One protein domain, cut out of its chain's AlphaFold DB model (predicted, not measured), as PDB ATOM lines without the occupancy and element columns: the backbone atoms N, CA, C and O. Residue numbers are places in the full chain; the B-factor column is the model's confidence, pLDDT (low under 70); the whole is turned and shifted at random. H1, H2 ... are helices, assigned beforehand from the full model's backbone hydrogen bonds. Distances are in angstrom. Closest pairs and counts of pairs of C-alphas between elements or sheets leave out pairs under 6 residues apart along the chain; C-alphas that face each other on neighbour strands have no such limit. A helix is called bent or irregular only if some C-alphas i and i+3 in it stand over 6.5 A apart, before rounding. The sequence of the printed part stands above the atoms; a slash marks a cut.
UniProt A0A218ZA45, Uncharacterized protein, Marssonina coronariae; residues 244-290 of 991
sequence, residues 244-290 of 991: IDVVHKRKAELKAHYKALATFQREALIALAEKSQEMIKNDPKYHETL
ATOM      1  N   ILE A 244     137.732  96.847 154.088       81.19
ATOM      2  CA  ILE A 244     137.005  97.427 155.231       81.19
ATOM      3  C   ILE A 244     137.890  98.430 155.988       81.19
ATOM      4  O   ILE A 244     137.426  99.500 156.396       81.19
ATOM      5  N   ASP A 245     139.180  98.124 156.136       82.56
ATOM      6  CA  ASP A 245     140.146  98.986 156.820       82.56
ATOM      7  C   ASP A 245     140.439 100.275 156.015       82.56
ATOM      8  O   ASP A 245     140.582 101.353 156.599       82.56
ATOM      9  N   VAL A 246     140.439 100.210 154.675       86.44
ATOM     10  CA  VAL A 246     140.489 101.387 153.777       86.44
ATOM     11  C   VAL A 246     139.211 102.228 153.880       86.44
ATOM     12  O   VAL A 246     139.295 103.446 154.039       86.44
ATOM     13  N   VAL A 247     138.025 101.611 153.879       88.31
ATOM     14  CA  VAL A 247     136.746 102.326 154.063       88.31
ATOM     15  C   VAL A 247     136.686 103.016 155.432       88.31
ATOM     16  O   VAL A 247     136.192 104.142 155.546       88.31
ATOM     17  N   HIS A 248     137.223 102.396 156.485       87.81
ATOM     18  CA  HIS A 248     137.321 103.013 157.810       87.81
ATOM     19  C   HIS A 248     138.313 104.186 157.871       87.81
ATOM     20  O   HIS A 248     137.995 105.185 158.524       87.81
ATOM     21  N   LYS A 249     139.452 104.119 157.166       87.12
ATOM     22  CA  LYS A 249     140.393 105.247 157.007       87.12
ATOM     23  C   LYS A 249     139.734 106.409 156.259       87.12
ATOM     24  O   LYS A 249     139.573 107.479 156.846       87.12
ATOM     25  N   ARG A 250     139.160 106.150 155.078       92.00
ATOM     26  CA  ARG A 250     138.420 107.144 154.275       92.00
ATOM     27  C   ARG A 250     137.268 107.797 155.047       92.00
ATOM     28  O   ARG A 250     137.036 108.995 154.929       92.00
ATOM     29  N   LYS A 251     136.562 107.045 155.901       94.12
ATOM     30  CA  LYS A 251     135.513 107.585 156.790       94.12
ATOM     31  C   LYS A 251     136.068 108.473 157.912       94.12
ATOM     32  O   LYS A 251     135.397 109.423 158.317       94.12
ATOM     33  N   ALA A 252     137.260 108.180 158.431       91.44
ATOM     34  CA  ALA A 252     137.937 109.028 159.412       91.44
ATOM     35  C   ALA A 252     138.478 110.317 158.767       91.44
ATOM     36  O   ALA A 252     138.280 111.394 159.325       91.44
ATOM     37  N   GLU A 253     139.066 110.210 157.574       93.38
ATOM     38  CA  GLU A 253     139.535 111.326 156.741       93.38
ATOM     39  C   GLU A 253     138.381 112.261 156.368       93.38
ATOM     40  O   GLU A 253     138.420 113.439 156.710       93.38
ATOM     41  N   LEU A 254     137.286 111.745 155.790       95.88
ATOM     42  CA  LEU A 254     136.084 112.540 155.498       95.88
ATOM     43  C   LEU A 254     135.548 113.248 156.750       95.88
ATOM     44  O   LEU A 254     135.201 114.426 156.693       95.88
ATOM     45  N   LYS A 255     135.527 112.577 157.909       96.25
ATOM     46  CA  LYS A 255     135.115 113.206 159.173       96.25
ATOM     47  C   LYS A 255     136.088 114.302 159.634       96.25
ATOM     48  O   LYS A 255     135.643 115.271 160.250       96.25
ATOM     49  N   ALA A 256     137.383 114.176 159.348       93.50
ATOM     50  CA  ALA A 256     138.365 115.227 159.595       93.50
ATOM     51  C   ALA A 256     138.168 116.414 158.636       93.50
ATOM     52  O   ALA A 256     138.125 117.548 159.106       93.50
ATOM     53  N   HIS A 257     137.944 116.169 157.341       96.44
ATOM     54  CA  HIS A 257     137.657 117.210 156.348       96.44
ATOM     55  C   HIS A 257     136.363 117.975 156.657       96.44
ATOM     56  O   HIS A 257     136.390 119.201 156.693       96.44
ATOM     57  N   TYR A 258     135.259 117.295 156.990       97.38
ATOM     58  CA  TYR A 258     134.031 117.970 157.439       97.38
ATOM     59  C   TYR A 258     134.243 118.783 158.721       97.38
ATOM     60  O   TYR A 258     133.676 119.864 158.859       97.38
ATOM     61  N   LYS A 259     135.077 118.307 159.657       96.44
ATOM     62  CA  LYS A 259     135.417 119.080 160.858       96.44
ATOM     63  C   LYS A 259     136.255 120.321 160.519       96.44
ATOM     64  O   LYS A 259     136.009 121.362 161.115       96.44
ATOM     65  N   ALA A 260     137.195 120.217 159.577       94.50
ATOM     66  CA  ALA A 260     138.015 121.333 159.106       94.50
ATOM     67  C   ALA A 260     137.178 122.383 158.351       94.50
ATOM     68  O   ALA A 260     137.290 123.574 158.623       94.50
ATOM     69  N   LEU A 261     136.269 121.947 157.473       97.12
ATOM     70  CA  LEU A 261     135.296 122.825 156.817       97.12
ATOM     71  C   LEU A 261     134.402 123.535 157.842       97.12
ATOM     72  O   LEU A 261     134.218 124.743 157.747       97.12
ATOM     73  N   ALA A 262     133.919 122.826 158.866       95.69
ATOM     74  CA  ALA A 262     133.121 123.427 159.934       95.69
ATOM     75  C   ALA A 262     133.915 124.422 160.811       95.69
ATOM     76  O   ALA A 262     133.325 125.378 161.318       95.69
ATOM     77  N   THR A 263     135.233 124.243 160.995       95.25
ATOM     78  CA  THR A 263     136.074 125.263 161.649       95.25
ATOM     79  C   THR A 263     136.286 126.476 160.750       95.25
ATOM     80  O   THR A 263     136.034 127.580 161.218       95.25
ATOM     81  N   PHE A 264     136.596 126.299 159.461       96.88
ATOM     82  CA  PHE A 264     136.729 127.424 158.524       96.88
ATOM     83  C   PHE A 264     135.418 128.212 158.358       96.88
ATOM     84  O   PHE A 264     135.437 129.437 158.352       96.88
ATOM     85  N   GLN A 265     134.266 127.534 158.299       96.50
ATOM     86  CA  GLN A 265     132.949 128.182 158.290       96.50
ATOM     87  C   GLN A 265     132.702 128.990 159.570       96.50
ATOM     88  O   GLN A 265     132.238 130.125 159.500       96.50
ATOM     89  N   ARG A 266     133.040 128.439 160.745       95.06
ATOM     90  CA  ARG A 266     132.946 129.166 162.019       95.06
ATOM     91  C   ARG A 266     133.884 130.374 162.055       95.06
ATOM     92  O   ARG A 266     133.461 131.427 162.511       95.06
ATOM     93  N   GLU A 267     135.125 130.228 161.610       95.69
ATOM     94  CA  GLU A 267     136.126 131.302 161.594       95.69
ATOM     95  C   GLU A 267     135.724 132.424 160.627       95.69
ATOM     96  O   GLU A 267     135.776 133.591 161.005       95.69
ATOM     97  N   ALA A 268     135.205 132.090 159.442       96.00
ATOM     98  CA  ALA A 268     134.660 133.064 158.495       96.00
ATOM     99  C   ALA A 268     133.436 133.814 159.055       96.00
ATOM    100  O   ALA A 268     133.344 135.032 158.912       96.00
ATOM    101  N   LEU A 269     132.516 133.114 159.731       94.25
ATOM    102  CA  LEU A 269     131.357 133.733 160.389       94.25
ATOM    103  C   LEU A 269     131.761 134.621 161.578       94.25
ATOM    104  O   LEU A 269     131.150 135.667 161.782       94.25
ATOM    105  N   ILE A 270     132.795 134.238 162.338       95.94
ATOM    106  CA  ILE A 270     133.361 135.074 163.407       95.94
ATOM    107  C   ILE A 270     133.992 136.334 162.808       95.94
ATOM    108  O   ILE A 270     133.628 137.422 163.229       95.94
ATOM    109  N   ALA A 271     134.842 136.215 161.784       95.12
ATOM    110  CA  ALA A 271     135.477 137.368 161.143       95.12
ATOM    111  C   ALA A 271     134.456 138.336 160.507       95.12
ATOM    112  O   ALA A 271     134.635 139.553 160.553       95.12
ATOM    113  N   LEU A 272     133.355 137.816 159.949       93.06
ATOM    114  CA  LEU A 272     132.246 138.628 159.440       93.06
ATOM    115  C   LEU A 272     131.532 139.373 160.582       93.06
ATOM    116  O   LEU A 272     131.276 140.570 160.457       93.06
ATOM    117  N   ALA A 273     131.265 138.699 161.705       92.12
ATOM    118  CA  ALA A 273     130.647 139.301 162.888       92.12
ATOM    119  C   ALA A 273     131.564 140.305 163.615       92.12
ATOM    120  O   ALA A 273     131.092 141.317 164.128       92.12
ATOM    121  N   GLU A 274     132.875 140.064 163.650       94.94
ATOM    122  CA  GLU A 274     133.866 141.005 164.178       94.94
ATOM    123  C   GLU A 274     133.922 142.260 163.302       94.94
ATOM    124  O   GLU A 274     133.807 143.369 163.826       94.94
ATOM    125  N   LYS A 275     133.958 142.099 161.972       93.56
ATOM    126  CA  LYS A 275     133.902 143.219 161.024       93.56
ATOM    127  C   LYS A 275     132.593 144.011 161.126       93.56
ATOM    128  O   LYS A 275     132.638 145.238 161.115       93.56
ATOM    129  N   SER A 276     131.432 143.363 161.252       89.31
ATOM    130  CA  SER A 276     130.169 144.095 161.444       89.31
ATOM    131  C   SER A 276     130.125 144.807 162.800       89.31
ATOM    132  O   SER A 276     129.646 145.938 162.877       89.31
ATOM    133  N   GLN A 277     130.715 144.226 163.852       91.19
ATOM    134  CA  GLN A 277     130.871 144.900 165.141       91.19
ATOM    135  C   GLN A 277     131.831 146.102 165.062       91.19
ATOM    136  O   GLN A 277     131.609 147.090 165.753       91.19
ATOM    137  N   GLU A 278     132.887 146.053 164.248       94.00
ATOM    138  CA  GLU A 278     133.751 147.213 163.974       94.00
ATOM    139  C   GLU A 278     133.004 148.320 163.229       94.00
ATOM    140  O   GLU A 278     133.068 149.473 163.651       94.00
ATOM    141  N   MET A 279     132.215 147.983 162.204       92.56
ATOM    142  CA  MET A 279     131.369 148.966 161.519       92.56
ATOM    143  C   MET A 279     130.373 149.633 162.486       92.56
ATOM    144  O   MET A 279     130.273 150.854 162.490       92.56
ATOM    145  N   ILE A 280     129.726 148.867 163.378       93.31
ATOM    146  CA  ILE A 280     128.793 149.391 164.402       93.31
ATOM    147  C   ILE A 280     129.504 150.223 165.493       93.31
ATOM    148  O   ILE A 280     128.910 151.139 166.057       93.31
ATOM    149  N   LYS A 281     130.776 149.935 165.813       93.44
ATOM    150  CA  LYS A 281     131.588 150.774 166.723       93.44
ATOM    151  C   LYS A 281     131.967 152.111 166.084       93.44
ATOM    152  O   LYS A 281     132.080 153.100 166.803       93.44
ATOM    153  N   ASN A 282     132.202 152.118 164.773       95.06
ATOM    154  CA  ASN A 282     132.608 153.303 164.018       95.06
ATOM    155  C   ASN A 282     131.407 154.202 163.680       95.06
ATOM    156  O   ASN A 282     131.517 155.422 163.777       95.06
ATOM    157  N   ASP A 283     130.267 153.603 163.333       94.44
ATOM    158  CA  ASP A 283     128.981 154.277 163.168       94.44
ATOM    159  C   ASP A 283     127.865 153.487 163.885       94.44
ATOM    160  O   ASP A 283     127.453 152.423 163.408       94.44
ATOM    161  N   PRO A 284     127.308 154.009 164.998       92.38
ATOM    162  CA  PRO A 284     126.173 153.397 165.685       92.38
ATOM    163  C   PRO A 284     124.943 153.174 164.789       92.38
ATOM    164  O   PRO A 284     124.171 152.246 165.039       92.38
ATOM    165  N   LYS A 285     124.761 153.990 163.740       92.94
ATOM    166  CA  LYS A 285     123.663 153.889 162.768       92.94
ATOM    167  C   LYS A 285     123.957 152.944 161.604       92.94
ATOM    168  O   LYS A 285     123.063 152.712 160.801       92.94
ATOM    169  N   TYR A 286     125.129 152.303 161.544       91.69
ATOM    170  CA  TYR A 286     125.473 151.386 160.450       91.69
ATOM    171  C   TYR A 286     124.416 150.292 160.220       91.69
ATOM    172  O   TYR A 286     124.156 149.906 159.082       91.69
ATOM    173  N   HIS A 287     123.757 149.834 161.288       87.00
ATOM    174  CA  HIS A 287     122.673 148.856 161.206       87.00
ATOM    175  C   HIS A 287     121.466 149.347 160.379       87.00
ATOM    176  O   HIS A 287     120.872 148.539 159.676       87.00
ATOM    177  N   GLU A 288     121.159 150.651 160.390       93.69
ATOM    178  CA  GLU A 288     120.096 151.274 159.582       93.69
ATOM    179  C   GLU A 288     120.409 151.225 158.074       93.69
ATOM    180  O   GLU A 288     119.502 151.274 157.250       93.69
ATOM    181  N   THR A 289     121.690 151.095 157.700       93.12
ATOM    182  CA  THR A 289     122.156 151.075 156.297       93.12
ATOM    183  C   THR A 289     122.115 149.688 155.642       93.12
ATOM    184  O   THR A 289     122.439 149.547 154.462       93.12
ATOM    185  N   LEU A 290     121.750 148.644 156.394       91.81
ATOM    186  CA  LEU A 290     121.707 147.272 155.891       91.81
ATOM    187  C   LEU A 290     120.360 146.988 155.197       91.81
ATOM    188  O   LEU A 290     119.312 147.283 155.770       91.81
TER     189      LEU A 290
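What this domain is: This is residues 244 to 290 of the 991 residues of an uncharacterized protein of Marssonina coronariae (UniProt A0A218ZA45). One long helix, H1, makes nearly the whole length of a thin rod, and after its last residue, Asn 282, the backbone turns off to one side into a single short helical turn, H2, like a small hook on a long shaft. Nothing packs along the shaft: residues 244 to 275 of H1 stand free. The printed part has 47 residues with two named helices, H1 then H2, and no named strand; the class is all helix. The whole is extended, with a radius of gyration of the C-alphas of 18.8 A and spans of 59 by 14 by 6 A.

How they stand to each other: H1, residues 244 to 282, is joined to H2, residues 286 to 289, by a tight link of 3 residues. H1 and H2 only just touch, and only at the corner by their link, with 3 pairs of C-alphas within 8 A. H1 touches H2 with residues 279 to 280 alone; the closest C-alphas of the two helices are those of Ile 280 and Tyr 286, 5.5 A apart. The two centres are 28.2 A apart. In H1 every pair of O i and N i+4 is within hydrogen-bond range, while H2 is too short for such a pair and has its 1 pair of O i and N i+3 within range.

Where its parts are: H1 begins at Ile 244, with its C-alpha at (137.005, 97.427, 155.231), and ends at Asn 282, with its C-alpha at (132.608, 153.303, 164.018). Its first and last C-alphas are 56.7 A apart, and it is not bent. H2 begins at Tyr 286 and ends at Thr 289, with C-alpha 289 at (122.156, 151.075, 156.297); its first and last C-alphas are 5.3 A apart.

The domain as a whole: The two C-alphas farthest apart are those of Ile 244 and Lys 285, at 58.5 A. Residues 280 to 285, of which 280 to 282 belong to H1, also stand free. The printed part has no cut, mean pLDDT of the printed part is 92.9, and no printed residue is under 70.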